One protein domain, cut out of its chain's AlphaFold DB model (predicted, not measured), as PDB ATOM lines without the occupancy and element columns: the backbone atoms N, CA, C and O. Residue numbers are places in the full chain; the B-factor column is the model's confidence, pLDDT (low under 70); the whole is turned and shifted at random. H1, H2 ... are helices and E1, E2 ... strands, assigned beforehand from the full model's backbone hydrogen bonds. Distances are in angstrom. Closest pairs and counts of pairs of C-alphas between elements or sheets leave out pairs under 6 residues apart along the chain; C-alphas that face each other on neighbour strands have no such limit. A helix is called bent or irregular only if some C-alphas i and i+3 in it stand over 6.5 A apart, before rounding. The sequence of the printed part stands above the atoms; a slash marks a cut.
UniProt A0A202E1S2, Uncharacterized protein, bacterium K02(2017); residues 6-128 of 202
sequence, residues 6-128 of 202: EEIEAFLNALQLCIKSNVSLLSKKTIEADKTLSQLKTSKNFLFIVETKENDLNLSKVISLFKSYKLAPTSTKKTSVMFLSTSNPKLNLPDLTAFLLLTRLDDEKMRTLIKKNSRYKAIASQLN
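AT A GLANCE: This is residues 6 to 128 of the 202 residues of an uncharacterized protein of bacterium K02(2017) (UniProt A0A202E1S2). Look first for a twisted wall of four strands, with H1 and H4 over one face and H5 packed on H1 on the side away from the sheet. Past H5, H6 and H7 make a helical corner at one end of the longest axis, and the short H2 and H3 lie at the other end. The printed part has 123 residues with seven named helices and four named strands, in the order H1 E1 H2 H3 E2 H4 E3 E4 H5 H6 H7; the class is mixed, helices and strands. The sheet runs E1 E2 E4 E3, antiparallel throughout. The whole is compact, with a radius of gyration of the C-alphas of 14.7 A and spans of 46 by 32 by 24 A.

HOW THE PARTS SIT: Begin at the inner strands E2, residues 45 to 51, and E4, residues 79 to 85, where N 48 and O 82 are 2.9 A apart, within hydrogen-bond range. Edge strand E1, residues 22 to 25, is the antiparallel neighbour of E2, with N 24 and O 49 within hydrogen-bond range at 2.9 A; edge strand E3, residues 73 to 76, forms a hairpin with E4, with N 74 and O 81 within hydrogen-bond range at 2.8 A. H1, residues 6 to 18, and H4, residues 57 to 68, lie on the same face, two layers with the sheet. H1 lies over E1 at a height over the sheet of 9.6 A, along the strands. E2, H4 and E3 form a split strand-helix-strand unit, two strands running the same way with E4 between them; its crossover is right-handed. H5, residues 93 to 102, touches H1, closest at the C-alphas of Phe 11 and Thr 97, 5.0 A, at a shallow tilt of 21 degrees, the same way. H7, residues 118 to 126, touches H5 about perpendicular, at 84 degrees, closest at C-alphas 99 and 120, 6.7 A. H6, residues 107 to 116, and H7 touch only at the corner, closest at C-alphas 114 and 120, 5.3 A. H3, residues 37 to 40, only grazes the sheet; it and H2, residues 28 to 33, only just touch, only at the corner, with 3 pairs of C-alphas within 8 A, the closest 32 and 38, 5.2 A. Every O i to N i+4 pair is within hydrogen-bond range in H1, H2, H5 and H6, against 7 of 8 in H4 and 3 of 5 in H7; H3 is too short for one.

IN THESE COORDINATES: Find C-alpha 6 at (31.478, -37.236, -9.361); from there H1 runs 18.4 A. E2 starts at C-alpha 45, (39.640, -23.851, -10.828), and spans 19.3 A, E4 19.2 A, H4 17.6 A, and H5 and H6 14.3 A each. H7 ends at C-alpha 126, (57.202, -37.402, -13.380); it is irregular, but only just, with C-alphas 119 and 122 6.9 A apart.

THE WHOLE: The two C-alphas farthest apart, those of Lys 35 and Lys 116, are 46.9 A apart. The printed part has no cut and no long link. Mean pLDDT of the printed part is 71.1; look for values under 70 at residues 26 to 47, 49 to 55, 69 to 90 and 126 to 128.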
ATOM      1  N   GLU A   6      31.154 -35.887  -9.807       81.94
ATOM      2  CA  GLU A   6      31.478 -37.236  -9.361       81.94
ATOM      3  C   GLU A   6      32.989 -37.516  -9.437       81.94
ATOM      4  O   GLU A   6      33.559 -38.110  -8.525       81.94
ATOM      5  N   GLU A   7      33.670 -37.046 -10.488       81.81
ATOM      6  CA  GLU A   7      35.120 -37.224 -10.650       81.81
ATOM      7  C   GLU A   7      35.906 -36.433  -9.597       81.81
ATOM      8  O   GLU A   7      36.925 -36.898  -9.082       81.81
ATOM      9  N   ILE A   8      35.418 -35.239  -9.255       78.94
ATOM     10  CA  ILE A   8      36.023 -34.362  -8.246       78.94
ATOM     11  C   ILE A   8      35.814 -34.937  -6.847       78.94
ATOM     12  O   ILE A   8      36.747 -34.948  -6.047       78.94
ATOM     13  N   GLU A   9      34.616 -35.443  -6.558       82.19
ATOM     14  CA  GLU A   9      34.314 -36.123  -5.297       82.19
ATOM     15  C   GLU A   9      35.139 -37.404  -5.138       82.19
ATOM     16  O   GLU A   9      35.724 -37.631  -4.080       82.19
ATOM     17  N   ALA A  10      35.275 -38.209  -6.197       85.56
ATOM     18  CA  ALA A  10      36.127 -39.395  -6.183       85.56
ATOM     19  C   ALA A  10      37.597 -39.044  -5.902       85.56
ATOM     20  O   ALA A  10      38.244 -39.693  -5.077       85.56
ATOM     21  N   PHE A  11      38.112 -37.991  -6.542       85.88
ATOM     22  CA  PHE A  11      39.465 -37.491  -6.304       85.88
ATOM     23  C   PHE A  11      39.667 -37.017  -4.860       85.88
ATOM     24  O   PHE A  11      40.644 -37.395  -4.213       85.88
ATOM     25  N   LEU A  12      38.728 -36.227  -4.334       83.19
ATOM     26  CA  LEU A  12      38.732 -35.749  -2.951       83.19
ATOM     27  C   LEU A  12      38.744 -36.894  -1.943       83.19
ATOM     28  O   LEU A  12      39.552 -36.897  -1.016       83.19
ATOM     29  N   ASN A  13      37.878 -37.883  -2.151       85.62
ATOM     30  CA  ASN A  13      37.786 -39.050  -1.287       85.62
ATOM     31  C   ASN A  13      39.081 -39.866  -1.329       85.62
ATOM     32  O   ASN A  13      39.597 -40.256  -0.285       85.62
ATOM     33  N   ALA A  14      39.654 -40.082  -2.517       87.75
ATOM     34  CA  ALA A  14      40.944 -40.752  -2.646       87.75
ATOM     35  C   ALA A  14      42.055 -39.985  -1.920       87.75
ATOM     36  O   ALA A  14      42.814 -40.587  -1.164       87.75
ATOM     37  N   LEU A  15      42.118 -38.661  -2.086       85.69
ATOM     38  CA  LEU A  15      43.084 -37.807  -1.400       85.69
ATOM     39  C   LEU A  15      42.950 -37.929   0.126       85.69
ATOM     40  O   LEU A  15      43.946 -38.192   0.799       85.69
ATOM     41  N   GLN A  16      41.725 -37.842   0.653       85.19
ATOM     42  CA  GLN A  16      41.425 -37.967   2.083       85.19
ATOM     43  C   GLN A  16      41.770 -39.351   2.655       85.19
ATOM     44  O   GLN A  16      42.113 -39.460   3.828       85.19
ATOM     45  N   LEU A  17      41.701 -40.409   1.841       86.44
ATOM     46  CA  LEU A  17      42.094 -41.766   2.236       86.44
ATOM     47  C   LEU A  17      43.613 -41.984   2.242       86.44
ATOM     48  O   LEU A  17      44.090 -42.933   2.869       86.44
ATOM     49  N   CYS A  18      44.369 -41.164   1.510       84.12
ATOM     50  CA  CYS A  18      45.817 -41.325   1.369       84.12
ATOM     51  C   CYS A  18      46.604 -40.556   2.434       84.12
ATOM     52  O   CYS A  18      47.707 -40.979   2.785       84.12
ATOM     53  N   ILE A  19      46.046 -39.463   2.958       82.44
ATOM     54  CA  ILE A  19      46.698 -38.577   3.929       82.44
ATOM     55  C   ILE A  19      45.894 -38.514   5.237       82.44
ATOM     56  O   ILE A  19      44.678 -38.659   5.252       82.44
ATOM     57  N   LYS A  20      46.575 -38.278   6.359       78.38
ATOM     58  CA  LYS A  20      45.972 -38.042   7.688       78.38
ATOM     59  C   LYS A  20      45.468 -36.607   7.866       78.38
ATOM     60  O   LYS A  20      44.820 -36.293   8.866       78.38
ATOM     61  N   SER A  21      45.869 -35.737   6.950       75.25
ATOM     62  CA  SER A  21      45.508 -34.325   6.893       75.25
ATOM     63  C   SER A  21      44.050 -34.165   6.450       75.25
ATOM     64  O   SER A  21      43.574 -34.922   5.604       75.25
ATOM     65  N   ASN A  22      43.325 -33.198   7.016       76.25
ATOM     66  CA  ASN A  22      41.953 -32.935   6.574       76.25
ATOM     67  C   ASN A  22      41.983 -32.246   5.212       76.25
ATOM     68  O   ASN A  22      42.785 -31.338   4.995       76.25
ATOM     69  N   VAL A  23      41.090 -32.657   4.319       77.00
ATOM     70  CA  VAL A  23      40.918 -32.077   2.992       77.00
ATOM     71  C   VAL A  23      39.542 -31.442   2.921       77.00
ATOM     72  O   VAL A  23      38.536 -32.075   3.223       77.00
ATOM     73  N   SER A  24      39.477 -30.183   2.507       73.00
ATOM     74  CA  SER A  24      38.208 -29.487   2.293       73.00
ATOM     75  C   SER A  24      38.168 -28.849   0.914       73.00
ATOM     76  O   SER A  24      39.087 -28.122   0.536       73.00
ATOM     77  N   LEU A  25      37.087 -29.102   0.174       74.19
ATOM     78  CA  LEU A  25      36.776 -28.386  -1.061       74.19
ATOM     79  C   LEU A  25      36.193 -27.017  -0.710       74.19
ATOM     80  O   LEU A  25      35.201 -26.922   0.012       74.19
ATOM     81  N   LEU A  26      36.781 -25.955  -1.251       69.94
ATOM     82  CA  LEU A  26      36.261 -24.608  -1.058       69.94
ATOM     83  C   LEU A  26      35.243 -24.244  -2.136       69.94
ATOM     84  O   LEU A  26      35.504 -24.334  -3.337       69.94
ATOM     85  N   SER A  27      34.082 -23.769  -1.685       65.06
ATOM     86  CA  SER A  27      33.083 -23.185  -2.573       65.06
ATOM     87  C   SER A  27      33.521 -21.795  -3.045       65.06
ATOM     88  O   SER A  27      34.226 -21.072  -2.336       65.06
ATOM     89  N   LYS A  28      33.026 -21.368  -4.211       61.66
ATOM     90  CA  LYS A  28      33.267 -20.022  -4.756       61.66
ATOM     91  C   LYS A  28      32.899 -18.906  -3.763       61.66
ATOM     92  O   LYS A  28      33.638 -17.937  -3.632       61.66
ATOM     93  N   LYS A  29      31.816 -19.091  -3.001       60.84
ATOM     94  CA  LYS A  29      31.349 -18.149  -1.972       60.84
ATOM     95  C   LYS A  29      32.335 -18.032  -0.803       60.84
ATOM     96  O   LYS A  29      32.544 -16.945  -0.278       60.84
ATOM     97  N   THR A  30      32.970 -19.140  -0.425       62.91
ATOM     98  CA  THR A  30      33.999 -19.176   0.625       62.91
ATOM     99  C   THR A  30      35.284 -18.475   0.171       62.91
ATOM    100  O   THR A  30      35.909 -17.770   0.952       62.91
ATOM    101  N   ILE A  31      35.643 -18.608  -1.111       62.41
ATOM    102  CA  ILE A  31      36.812 -17.950  -1.726       62.41
ATOM    103  C   ILE A  31      36.618 -16.434  -1.818       62.41
ATOM    104  O   ILE A  31      37.548 -15.670  -1.580       62.41
ATOM    105  N   GLU A  32      35.411 -15.992  -2.170       60.41
ATOM    106  CA  GLU A  32      35.073 -14.569  -2.281       60.41
ATOM    107  C   GLU A  32      35.058 -13.855  -0.921       60.41
ATOM    108  O   GLU A  32      35.335 -12.658  -0.867       60.41
ATOM    109  N   ALA A  33      34.787 -14.584   0.166       61.19
ATOM    110  CA  ALA A  33      34.810 -14.057   1.529       61.19
ATOM    111  C   ALA A  33      36.233 -13.882   2.100       61.19
ATOM    112  O   ALA A  33      36.432 -13.072   3.006       61.19
ATOM    113  N   ASP A  34      37.229 -14.604   1.575       61.69
ATOM    114  CA  ASP A  34      38.612 -14.555   2.055       61.69
ATOM    115  C   ASP A  34      39.467 -13.609   1.189       61.69
ATOM    116  O   ASP A  34      39.681 -13.822  -0.008       61.69
ATOM    117  N   LYS A  35      40.000 -12.541   1.794       59.53
ATOM    118  CA  LYS A  35      40.828 -11.527   1.106       59.53
ATOM    119  C   LYS A  35      42.135 -12.089   0.521       59.53
ATOM    120  O   LYS A  35      42.658 -11.526  -0.435       59.53
ATOM    121  N   THR A  36      42.637 -13.194   1.059       60.12
ATOM    122  CA  THR A  36      43.865 -13.875   0.619       60.12
ATOM    123  C   THR A  36      43.577 -14.796  -0.564       60.12
ATOM    124  O   THR A  36      44.329 -14.827  -1.535       60.12
ATOM    125  N   LEU A  37      42.450 -15.514  -0.518       59.56
ATOM    126  CA  LEU A  37      42.036 -16.452  -1.570       59.56
ATOM    127  C   LEU A  37      41.328 -15.763  -2.742       59.56
ATOM    128  O   LEU A  37      41.368 -16.250  -3.871       59.56
ATOM    129  N   SER A  38      40.728 -14.599  -2.511       58.09
ATOM    130  CA  SER A  38      40.068 -13.789  -3.542       58.09
ATOM    131  C   SER A  38      41.031 -13.215  -4.589       58.09
ATOM    132  O   SER A  38      40.579 -12.809  -5.660       58.09
ATOM    133  N   GLN A  39      42.346 -13.231  -4.344       57.91
ATOM    134  CA  GLN A  39      43.364 -12.930  -5.359       57.91
ATOM    135  C   GLN A  39      43.535 -14.066  -6.378       57.91
ATOM    136  O   GLN A  39      43.993 -13.833  -7.492       57.91
ATOM    137  N   LEU A  40      43.102 -15.288  -6.048       59.12
ATOM    138  CA  LEU A  40      43.179 -16.463  -6.927       59.12
ATOM    139  C   LEU A  40      41.955 -16.582  -7.851       59.12
ATOM    140  O   LEU A  40      41.736 -17.627  -8.471       59.12
ATOM    141  N   LYS A  41      41.165 -15.500  -7.960       51.47
ATOM    142  CA  LYS A  41      39.991 -15.340  -8.831       51.47
ATOM    143  C   LYS A  41      40.318 -15.735 -10.266       51.47
ATOM    144  O   LYS A  41      40.781 -14.941 -11.075       51.47
ATOM    145  N   THR A  42      40.008 -16.978 -10.591       51.66
ATOM    146  CA  THR A  42      40.055 -17.500 -11.949       51.66
ATOM    147  C   THR A  42      38.871 -18.433 -12.124       51.66
ATOM    148  O   THR A  42      38.618 -19.341 -11.331       51.66
ATOM    149  N   SER A  43      38.072 -18.151 -13.143       49.72
ATOM    150  CA  SER A  43      36.957 -18.988 -13.547       49.72
ATOM    151  C   SER A  43      37.501 -20.355 -13.984       49.72
ATOM    152  O   SER A  43      38.337 -20.427 -14.878       49.72
ATOM    153  N   LYS A  44      36.967 -21.430 -13.376       56.97
ATOM    154  CA  LYS A  44      37.224 -22.863 -13.670       56.97
ATOM    155  C   LYS A  44      38.407 -23.536 -12.942       56.97
ATOM    156  O   LYS A  44      39.001 -24.472 -13.478       56.97
ATOM    157  N   ASN A  45      38.697 -23.142 -11.703       60.34
ATOM    158  CA  ASN A  45      39.640 -23.851 -10.828       60.34
ATOM    159  C   ASN A  45      38.918 -24.455  -9.608       60.34
ATOM    160  O   ASN A  45      38.034 -23.818  -9.038       60.34
ATOM    161  N   PHE A  46      39.294 -25.675  -9.220       63.34
ATOM    162  CA  PHE A  46      38.929 -26.289  -7.943       63.34
ATOM    163  C   PHE A  46      39.983 -25.944  -6.903       63.34
ATOM    164  O   PHE A  46      41.178 -25.915  -7.199       63.34
ATOM    165  N   LEU A  47      39.533 -25.666  -5.686       64.88
ATOM    166  CA  LEU A  47      40.401 -25.266  -4.597       64.88
ATOM    167  C   LEU A  47      40.236 -26.207  -3.415       64.88
ATOM    168  O   LEU A  47      39.121 -26.408  -2.935       64.88
ATOM    169  N   PHE A  48      41.356 -26.724  -2.926       70.06
ATOM    170  CA  PHE A  48      41.405 -27.611  -1.779       70.06
ATOM    171  C   PHE A  48      42.268 -26.998  -0.683       70.06
ATOM    172  O   PHE A  48      43.369 -26.521  -0.951       70.06
ATOM    173  N   ILE A  49      41.798 -27.034   0.559       64.75
ATOM    174  CA  ILE A  49      42.668 -26.827   1.719       64.75
ATOM    175  C   ILE A  49      43.056 -28.197   2.246       64.75
ATOM    176  O   ILE A  49      42.183 -29.027   2.496       64.75
ATOM    177  N   VAL A  50      44.356 -28.404   2.429       69.31
ATOM    178  CA  VAL A  50      44.906 -29.529   3.174       69.31
ATOM    179  C   VAL A  50      45.453 -29.000   4.498       69.31
ATOM    180  O   VAL A  50      46.460 -28.285   4.537       69.31
ATOM    181  N   GLU A  51      44.776 -29.332   5.592       66.94
ATOM    182  CA  GLU A  51      45.236 -29.035   6.950       66.94
ATOM    183  C   GLU A  51      46.276 -30.064   7.370       66.94
ATOM    184  O   GLU A  51      45.961 -31.216   7.673       66.94
ATOM    185  N   THR A  52      47.535 -29.646   7.362       66.06
ATOM    186  CA  THR A  52      48.672 -30.544   7.531       66.06
ATOM    187  C   THR A  52      48.921 -30.851   9.002       66.06
ATOM    188  O   THR A  52      49.089 -29.934   9.805       66.06
ATOM    189  N   LYS A  53      49.034 -32.135   9.351       64.31
ATOM    190  CA  LYS A  53      49.654 -32.565  10.616       64.31
ATOM    191  C   LYS A  53      51.152 -32.784  10.388       64.31
ATOM    192  O   LYS A  53      51.528 -33.303   9.341       64.31
ATOM    193  N   GLU A  54      51.998 -32.445  11.363       59.50
ATOM    194  CA  GLU A  54      53.469 -32.434  11.205       59.50
ATOM    195  C   GLU A  54      54.109 -33.798  10.851       59.50
ATOM    196  O   GLU A  54      55.233 -33.818  10.368       59.50
ATOM    197  N   ASN A  55      53.397 -34.928  10.984       64.62
ATOM    198  CA  ASN A  55      53.950 -36.285  10.804       64.62
ATOM    199  C   ASN A  55      53.232 -37.141   9.738       64.62
ATOM    200  O   ASN A  55      53.008 -38.341   9.929       64.62
ATOM    201  N   ASP A  56      52.825 -36.547   8.616       72.75
ATOM    202  CA  ASP A  56      52.166 -37.273   7.525       72.75
ATOM    203  C   ASP A  56      53.143 -37.622   6.385       72.75
ATOM    204  O   ASP A  56      53.410 -36.824   5.486       72.75
ATOM    205  N   LEU A  57      53.691 -38.843   6.420       71.06
ATOM    206  CA  LEU A  57      54.635 -39.326   5.406       71.06
ATOM    207  C   LEU A  57      54.003 -39.355   4.003       71.06
ATOM    208  O   LEU A  57      54.653 -38.993   3.021       71.06
ATOM    209  N   ASN A  58      52.726 -39.730   3.897       74.00
ATOM    210  CA  ASN A  58      52.034 -39.826   2.612       74.00
ATOM    211  C   ASN A  58      51.707 -38.448   2.039       74.00
ATOM    212  O   ASN A  58      51.771 -38.260   0.824       74.00
ATOM    213  N   LEU A  59      51.453 -37.457   2.895       75.62
ATOM    214  CA  LEU A  59      51.300 -36.069   2.467       75.62
ATOM    215  C   LEU A  59      52.529 -35.574   1.689       75.62
ATOM    216  O   LEU A  59      52.367 -34.881   0.690       75.62
ATOM    217  N   SER A  60      53.748 -35.960   2.075       73.06
ATOM    218  CA  SER A  60      54.964 -35.554   1.348       73.06
ATOM    219  C   SER A  60      55.009 -36.097  -0.093       73.06
ATOM    220  O   SER A  60      55.378 -35.374  -1.029       73.06
ATOM    221  N   LYS A  61      54.543 -37.339  -0.293       74.38
ATOM    222  CA  LYS A  61      54.406 -37.985  -1.609       74.38
ATOM    223  C   LYS A  61      53.338 -37.285  -2.448       74.38
ATOM    224  O   LYS A  61      53.578 -36.947  -3.604       74.38
ATOM    225  N   VAL A  62      52.191 -36.992  -1.841       76.19
ATOM    226  CA  VAL A  62      51.070 -36.283  -2.473       76.19
ATOM    227  C   VAL A  62      51.435 -34.840  -2.844       76.19
ATOM    228  O   VAL A  62      51.112 -34.374  -3.935       76.19
ATOM    229  N   ILE A  63      52.173 -34.126  -1.993       74.62
ATOM    230  CA  ILE A  63      52.678 -32.781  -2.305       74.62
ATOM    231  C   ILE A  63      53.639 -32.835  -3.496       74.62
ATOM    232  O   ILE A  63      53.569 -31.981  -4.381       74.62
ATOM    233  N   SER A  64      54.529 -33.828  -3.538       74.25
ATOM    234  CA  SER A  64      55.454 -34.025  -4.663       74.25
ATOM    235  C   SER A  64      54.702 -34.323  -5.963       74.25
ATOM    236  O   SER A  64      55.005 -33.722  -6.998       74.25
ATOM    237  N   LEU A  65      53.652 -35.149  -5.884       75.62
ATOM    238  CA  LEU A  65      52.692 -35.384  -6.963       75.62
ATOM    239  C   LEU A  65      52.121 -34.070  -7.477       75.62
ATOM    240  O   LEU A  65      52.285 -33.745  -8.648       75.62
ATOM    241  N   PHE A  66      51.547 -33.252  -6.609       74.88
ATOM    242  CA  PHE A  66      50.937 -31.994  -7.024       74.88
ATOM    243  C   PHE A  66      51.930 -30.993  -7.619       74.88
ATOM    244  O   PHE A  66      51.645 -30.395  -8.661       74.88
ATOM    245  N   LYS A  67      53.142 -30.894  -7.063       73.62
ATOM    246  CA  LYS A  67      54.219 -30.081  -7.648       73.62
ATOM    247  C   LYS A  67      54.550 -30.503  -9.085       73.62
ATOM    248  O   LYS A  67      54.714 -29.627  -9.933       73.62
ATOM    249  N   SER A  68      54.585 -31.806  -9.386       70.75
ATOM    250  CA  SER A  68      54.862 -32.306 -10.747       70.75
ATOM    251  C   SER A  68      53.809 -31.861 -11.776       70.75
ATOM    252  O   SER A  68      54.139 -31.541 -12.920       70.75
ATOM    253  N   TYR A  69      52.555 -31.700 -11.341       68.19
ATOM    254  CA  TYR A  69      51.459 -31.172 -12.157       68.19
ATOM    255  C   TYR A  69      51.382 -29.640 -12.173       68.19
ATOM    256  O   TYR A  69      50.431 -29.086 -12.727       68.19
ATOM    257  N   LYS A  70      52.366 -28.938 -11.589       66.94
ATOM    258  CA  LYS A  70      52.340 -27.479 -11.368       66.94
ATOM    259  C   LYS A  70      51.113 -27.017 -10.572       66.94
ATOM    260  O   LYS A  70      50.683 -25.872 -10.690       66.94
ATOM    261  N   LEU A  71      50.555 -27.906  -9.756       67.38
ATOM    262  CA  LEU A  71      49.535 -27.585  -8.770       67.38
ATOM    263  C   LEU A  71      50.295 -27.000  -7.580       67.38
ATOM    264  O   LEU A  71      50.831 -27.736  -6.755       67.38
ATOM    265  N   ALA A  72      50.477 -25.681  -7.567       54.00
ATOM    266  CA  ALA A  72      51.268 -25.031  -6.532       54.00
ATOM    267  C   ALA A  72      50.499 -25.059  -5.199       54.00
ATOM    268  O   ALA A  72      49.403 -24.495  -5.129       54.00
ATOM    269  N   PRO A  73      51.035 -25.690  -4.138       58.53
ATOM    270  CA  PRO A  73      50.538 -25.440  -2.801       58.53
ATOM    271  C   PRO A  73      50.981 -24.036  -2.376       58.53
ATOM    272  O   PRO A  73      52.176 -23.772  -2.235       58.53
ATOM    273  N   THR A  74      50.034 -23.134  -2.149       58.50
ATOM    274  CA  THR A  74      50.289 -21.880  -1.442       58.50
ATOM    275  C   THR A  74      50.223 -22.212   0.047       58.50
ATOM    276  O   THR A  74      49.148 -22.445   0.597       58.50
ATOM    277  N   SER A  75      51.386 -22.362   0.682       54.91
ATOM    278  CA  SER A  75      51.474 -22.753   2.092       54.91
ATOM    279  C   SER A  75      51.419 -21.529   3.001       54.91
ATOM    280  O   SER A  75      52.241 -20.620   2.891       54.91
ATOM    281  N   THR A  76      50.474 -21.532   3.935       53.09
ATOM    282  CA  THR A  76      50.541 -20.750   5.171       53.09
ATOM    283  C   THR A  76      50.980 -21.683   6.302       53.09
ATOM    284  O   THR A  76      50.698 -22.872   6.252       53.09
ATOM    285  N   LYS A  77      51.672 -21.176   7.334       50.94
ATOM    286  CA  LYS A  77      52.404 -21.947   8.378       50.94
ATOM    287  C   LYS A  77      51.695 -23.168   9.025       50.94
ATOM    288  O   LYS A  77      52.367 -23.919   9.720       50.94
ATOM    289  N   LYS A  78      50.382 -23.364   8.850       58.59
ATOM    290  CA  LYS A  78      49.597 -24.512   9.356       58.59
ATOM    291  C   LYS A  78      48.667 -25.167   8.316       58.59
ATOM    292  O   LYS A  78      48.017 -26.162   8.615       58.59
ATOM    293  N   THR A  79      48.576 -24.610   7.113       60.75
ATOM    294  CA  THR A  79      47.594 -24.985   6.088       60.75
ATOM    295  C   THR A  79      48.232 -24.885   4.712       60.75
ATOM    296  O   THR A  79      48.737 -23.834   4.320       60.75
ATOM    297  N   SER A  80      48.198 -25.980   3.957       65.25
ATOM    298  CA  SER A  80      48.596 -25.969   2.551       65.25
ATOM    299  C   SER A  80      47.351 -25.810   1.694       65.25
ATOM    300  O   SER A  80      46.492 -26.688   1.674       65.25
ATOM    301  N   VAL A  81      47.244 -24.693   0.980       62.28
ATOM    302  CA  VAL A  81      46.151 -24.477   0.032       62.28
ATOM    303  C   VAL A  81      46.603 -24.951  -1.343       62.28
ATOM    304  O   VAL A  81      47.590 -24.457  -1.875       62.28
ATOM    305  N   MET A  82      45.898 -25.916  -1.922       67.88
ATOM    306  CA  MET A  82      46.224 -26.528  -3.207       67.88
ATOM    307  C   MET A  82      45.176 -26.185  -4.255       67.88
ATOM    308  O   MET A  82      43.985 -26.448  -4.093       67.88
ATOM    309  N   PHE A  83      45.648 -25.632  -5.365       64.62
ATOM    310  CA  PHE A  83      44.813 -25.189  -6.471       64.62
ATOM    311  C   PHE A  83      44.889 -26.205  -7.599       64.62
ATOM    312  O   PHE A  83      45.974 -26.507  -8.098       64.62
ATOM    313  N   LEU A  84      43.731 -26.702  -8.026       65.50
ATOM    314  CA  LEU A  84      43.604 -27.607  -9.152       65.50
ATOM    315  C   LEU A  84      42.857 -26.952 -10.297       65.50
ATOM    316  O   LEU A  84      41.650 -26.727 -10.263       65.50
ATOM    317  N   SER A  85      43.614 -26.634 -11.339       63.34
ATOM    318  CA  SER A  85      43.072 -25.992 -12.519       63.34
ATOM    319  C   SER A  85      42.523 -27.020 -13.499       63.34
ATOM    320  O   SER A  85      43.260 -27.874 -13.992       63.34
ATOM    321  N   THR A  86      41.231 -26.919 -13.820       60.75
ATOM    322  CA  THR A  86      40.586 -27.789 -14.827       60.75
ATOM    323  C   THR A  86      41.038 -27.489 -16.255       60.75
ATOM    324  O   THR A  86      40.820 -28.276 -17.178       60.75
ATOM    325  N   SER A  87      41.694 -26.344 -16.448       58.66
ATOM    326  CA  SER A  87      42.320 -25.954 -17.704       58.66
ATOM    327  C   SER A  87      43.746 -26.483 -17.855       58.66
ATOM    328  O   SER A  87      44.335 -26.250 -18.906       58.66
ATOM    329  N   ASN A  88      44.300 -27.217 -16.879       65.81
ATOM    330  CA  ASN A  88      45.596 -27.870 -17.046       65.81
ATOM    331  C   ASN A  88      45.461 -29.072 -18.006       65.81
ATOM    332  O   ASN A  88      44.878 -30.085 -17.621       65.81
ATOM    333  N   PRO A  89      46.019 -29.006 -19.231       63.34
ATOM    334  CA  PRO A  89      45.848 -30.057 -20.234       63.34
ATOM    335  C   PRO A  89      46.592 -31.352 -19.882       63.34
ATOM    336  O   PRO A  89      46.327 -32.386 -20.482       63.34
ATOM    337  N   LYS A  90      47.531 -31.305 -18.928       67.31
ATOM    338  CA  LYS A  90      48.273 -32.485 -18.456       67.31
ATOM    339  C   LYS A  90      47.558 -33.220 -17.331       67.31
ATOM    340  O   LYS A  90      47.977 -34.308 -16.954       67.31
ATOM    341  N   LEU A  91      46.535 -32.603 -16.752       72.88
ATOM    342  CA  LEU A  91      45.804 -33.175 -15.644       72.88
ATOM    343  C   LEU A  91      44.752 -34.134 -16.203       72.88
ATOM    344  O   LEU A  91      43.916 -33.724 -16.998       72.88
ATOM    345  N   ASN A  92      44.811 -35.394 -15.781       79.75
ATOM    346  CA  ASN A  92      43.751 -36.378 -15.971       79.75
ATOM    347  C   ASN A  92      43.316 -36.819 -14.572       79.75
ATOM    348  O   ASN A  92      44.044 -37.546 -13.894       79.75
ATOM    349  N   LEU A  93      42.172 -36.306 -14.112       80.12
ATOM    350  CA  LEU A  93      41.710 -36.510 -12.741       80.12
ATOM    351  C   LEU A  93      41.453 -37.996 -12.421       80.12
ATOM    352  O   LEU A  93      41.956 -38.443 -11.395       80.12
ATOM    353  N   PRO A  94      40.798 -38.798 -13.288       84.25
ATOM    354  CA  PRO A  94      40.720 -40.252 -13.108       84.25
ATOM    355  C   PRO A  94      42.073 -40.959 -12.926       84.25
ATOM    356  O   PRO A  94      42.213 -41.788 -12.025       84.25
ATOM    357  N   ASP A  95      43.074 -40.640 -13.753       80.69
ATOM    358  CA  ASP A  95      44.409 -41.252 -13.642       80.69
ATOM    359  C   ASP A  95      45.107 -40.839 -12.344       80.69
ATOM    360  O   ASP A  95      45.732 -41.666 -11.678       80.69
ATOM    361  N   LEU A  96      44.958 -39.570 -11.957       81.50
ATOM    362  CA  LEU A  96      45.519 -39.031 -10.726       81.50
ATOM    363  C   LEU A  96      44.870 -39.655  -9.485       81.50
ATOM    364  O   LEU A  96      45.575 -40.015  -8.546       81.50
ATOM    365  N   THR A  97      43.546 -39.833  -9.493       87.12
ATOM    366  CA  THR A  97      42.789 -40.531  -8.444       87.12
ATOM    367  C   THR A  97      43.266 -41.973  -8.295       87.12
ATOM    368  O   THR A  97      43.552 -42.419  -7.184       87.12
ATOM    369  N   ALA A  98      43.407 -42.699  -9.407       83.50
ATOM    370  CA  ALA A  98      43.911 -44.070  -9.387       83.50
ATOM    371  C   ALA A  98      45.355 -44.138  -8.861       83.50
ATOM    372  O   ALA A  98      45.677 -44.994  -8.036       83.50
ATOM    373  N   PHE A  99      46.211 -43.203  -9.281       83.25
ATOM    374  CA  PHE A  99      47.591 -43.131  -8.815       83.25
ATOM    375  C   PHE A  99      47.695 -42.781  -7.327       83.25
ATOM    376  O   PHE A  99      48.495 -43.385  -6.618       83.25
ATOM    377  N   LEU A 100      46.863 -41.864  -6.819       85.69
ATOM    378  CA  LEU A 100      46.786 -41.559  -5.387       85.69
ATOM    379  C   LEU A 100      46.532 -42.830  -4.574       85.69
ATOM    380  O   LEU A 100      47.264 -43.102  -3.626       85.69
ATOM    381  N   LEU A 101      45.574 -43.660  -4.987       85.44
ATOM    382  CA  LEU A 101      45.277 -44.914  -4.294       85.44
ATOM    383  C   LEU A 101      46.469 -45.889  -4.282       85.44
ATOM    384  O   LEU A 101      46.647 -46.598  -3.291       85.44
ATOM    385  N   LEU A 102      47.326 -45.888  -5.313       84.50
ATOM    386  CA  LEU A 102      48.567 -46.678  -5.319       84.50
ATOM    387  C   LEU A 102      49.577 -46.208  -4.274       84.50
ATOM    388  O   LEU A 102      50.314 -47.034  -3.743       84.50
ATOM    389  N   THR A 103      49.601 -44.914  -3.941       80.06
ATOM    390  CA  THR A 103      50.534 -44.375  -2.933       80.06
ATOM    391  C   THR A 103      50.283 -44.908  -1.520       80.06
ATOM    392  O   THR A 103      51.128 -44.732  -0.646       80.06
ATOM    393  N   ARG A 104      49.147 -45.588  -1.294       82.12
ATOM    394  CA  ARG A 104      48.835 -46.292  -0.039       82.12
ATOM    395  C   ARG A 104      49.579 -47.615   0.122       82.12
ATOM    396  O   ARG A 104      49.587 -48.168   1.219       82.12
ATOM    397  N   LEU A 105      50.134 -48.147  -0.961       81.62
ATOM    398  CA  LEU A 105      50.941 -49.357  -0.929       81.62
ATOM    399  C   LEU A 105      52.357 -49.030  -0.455       81.62
ATOM    400  O   LEU A 105      52.812 -47.888  -0.532       81.62
ATOM    401  N   ASP A 106      53.065 -50.054   0.017       81.19
ATOM    402  CA  ASP A 106      54.508 -49.946   0.200       81.19
ATOM    403  C   ASP A 106      55.214 -49.688  -1.143       81.19
ATOM    404  O   ASP A 106      54.694 -49.991  -2.224       81.19
ATOM    405  N   ASP A 107      56.403 -49.086  -1.074       75.00
ATOM    406  CA  ASP A 107      57.115 -48.604  -2.259       75.00
ATOM    407  C   ASP A 107      57.458 -49.735  -3.240       75.00
ATOM    408  O   ASP A 107      57.454 -49.515  -4.453       75.00
ATOM    409  N   GLU A 108      57.715 -50.948  -2.745       76.94
ATOM    410  CA  GLU A 108      58.049 -52.113  -3.565       76.94
ATOM    411  C   GLU A 108      56.834 -52.604  -4.366       76.94
ATOM    412  O   GLU A 108      56.906 -52.769  -5.593       76.94
ATOM    413  N   LYS A 109      55.676 -52.753  -3.712       81.38
ATOM    414  CA  LYS A 109      54.419 -53.115  -4.386       81.38
ATOM    415  C   LYS A 109      53.955 -52.034  -5.349       81.38
ATOM    416  O   LYS A 109      53.515 -52.354  -6.455       81.38
ATOM    417  N   MET A 110      54.091 -50.762  -4.971       81.88
ATOM    418  CA  MET A 110      53.773 -49.637  -5.848       81.88
ATOM    419  C   MET A 110      54.635 -49.682  -7.119       81.88
ATOM    420  O   MET A 110      54.094 -49.639  -8.224       81.88
ATOM    421  N   ARG A 111      55.960 -49.849  -6.990       78.62
ATOM    422  CA  ARG A 111      56.880 -49.997  -8.136       78.62
ATOM    423  C   ARG A 111      56.509 -51.188  -9.016       78.62
ATOM    424  O   ARG A 111      56.488 -51.053 -10.235       78.62
ATOM    425  N   THR A 112      56.172 -52.325  -8.412       78.88
ATOM    426  CA  THR A 112      55.763 -53.539  -9.138       78.88
ATOM    427  C   THR A 112      54.497 -53.308  -9.966       78.88
ATOM    428  O   THR A 112      54.442 -53.691 -11.132       78.88
ATOM    429  N   LEU A 113      53.485 -52.644  -9.402       80.19
ATOM    430  CA  LEU A 113      52.246 -52.330 -10.123       80.19
ATOM    431  C   LEU A 113      52.443 -51.272 -11.210       80.19
ATOM    432  O   LEU A 113      51.829 -51.372 -12.269       80.19
ATOM    433  N   ILE A 114      53.309 -50.284 -10.975       79.69
ATOM    434  CA  ILE A 114      53.666 -49.284 -11.988       79.69
ATOM    435  C   ILE A 114      54.374 -49.942 -13.177       79.69
ATOM    436  O   ILE A 114      54.114 -49.559 -14.317       79.69
ATOM    437  N   LYS A 115      55.249 -50.929 -12.932       74.94
ATOM    438  CA  LYS A 115      55.891 -51.703 -14.006       74.94
ATOM    439  C   LYS A 115      54.825 -52.392 -14.867       74.94
ATOM    440  O   LYS A 115      54.731 -52.051 -16.044       74.94
ATOM    441  N   LYS A 116      53.946 -53.181 -14.230       74.94
ATOM    442  CA  LYS A 116      52.888 -53.991 -14.867       74.94
ATOM    443  C   LYS A 116      51.779 -53.203 -15.563       74.94
ATOM    444  O   LYS A 116      51.049 -53.749 -16.385       74.94
ATOM    445  N   ASN A 117      51.570 -51.938 -15.197       73.62
ATOM    446  CA  ASN A 117      50.485 -51.134 -15.748       73.62
ATOM    447  C   ASN A 117      51.012 -49.820 -16.331       73.62
ATOM    448  O   ASN A 117      51.317 -48.856 -15.623       73.62
ATOM    449  N   SER A 118      51.051 -49.779 -17.664       71.31
ATOM    450  CA  SER A 118      51.529 -48.643 -18.456       71.31
ATOM    451  C   SER A 118      50.802 -47.330 -18.159       71.31
ATOM    452  O   SER A 118      51.410 -46.268 -18.304       71.31
ATOM    453  N   ARG A 119      49.557 -47.384 -17.659       74.44
ATOM    454  CA  ARG A 119      48.774 -46.210 -17.243       74.44
ATOM    455  C   ARG A 119      49.491 -45.378 -16.178       74.44
ATOM    456  O   ARG A 119      49.381 -44.157 -16.182       74.44
ATOM    457  N   TYR A 120      50.254 -46.016 -15.290       75.94
ATOM    458  CA  TYR A 120      50.928 -45.328 -14.187       75.94
ATOM    459  C   TYR A 120      52.363 -44.911 -14.507       75.94
ATOM    460  O   TYR A 120      52.916 -44.091 -13.776       75.94
ATOM    461  N   LYS A 121      52.964 -45.420 -15.595       72.94
ATOM    462  CA  LYS A 121      54.359 -45.118 -15.968       72.94
ATOM    463  C   LYS A 121      54.576 -43.613 -16.146       72.94
ATOM    464  O   LYS A 121      55.512 -43.066 -15.578       72.94
ATOM    465  N   ALA A 122      53.668 -42.924 -16.842       71.38
ATOM    466  CA  ALA A 122      53.779 -41.482 -17.079       71.38
ATOM    467  C   ALA A 122      53.818 -40.661 -15.775       71.38
ATOM    468  O   ALA A 122      54.647 -39.764 -15.632       71.38
ATOM    469  N   ILE A 123      52.950 -40.993 -14.815       71.50
ATOM    470  CA  ILE A 123      52.866 -40.302 -13.522       71.50
ATOM    471  C   ILE A 123      54.065 -40.674 -12.640       71.50
ATOM    472  O   ILE A 123      54.703 -39.809 -12.046       71.50
ATOM    473  N   ALA A 124      54.434 -41.954 -12.603       74.94
ATOM    474  CA  ALA A 124      55.559 -42.441 -11.816       74.94
ATOM    475  C   ALA A 124      56.904 -41.844 -12.247       74.94
ATOM    476  O   ALA A 124      57.745 -41.552 -11.395       74.94
ATOM    477  N   SER A 125      57.105 -41.634 -13.548       70.25
ATOM    478  CA  SER A 125      58.323 -41.019 -14.077       70.25
ATOM    479  C   SER A 125      58.394 -39.524 -13.790       70.25
ATOM    480  O   SER A 125      59.460 -39.032 -13.442       70.25
ATOM    481  N   GLN A 126      57.264 -38.807 -13.820       67.75
ATOM    482  CA  GLN A 126      57.202 -37.402 -13.380       67.75
ATOM    483  C   GLN A 126      57.575 -37.224 -11.903       67.75
ATOM    484  O   GLN A 126      58.003 -36.144 -11.495       67.75
ATOM    485  N   LEU A 127      57.423 -38.284 -11.109       66.62
ATOM    486  CA  LEU A 127      57.723 -38.300  -9.681       66.62
ATOM    487  C   LEU A 127      59.078 -38.897  -9.337       66.62
ATOM    488  O   LEU A 127      59.380 -39.045  -8.155       66.62
ATOM    489  N   ASN A 128      59.875 -39.276 -10.340       65.50
ATOM    490  CA  ASN A 128      61.117 -40.026 -10.149       65.50
ATOM    491  C   ASN A 128      60.923 -41.303  -9.303       65.50
ATOM    492  O   ASN A 128      61.856 -41.791  -8.669       65.50
TER     493      ASN A 128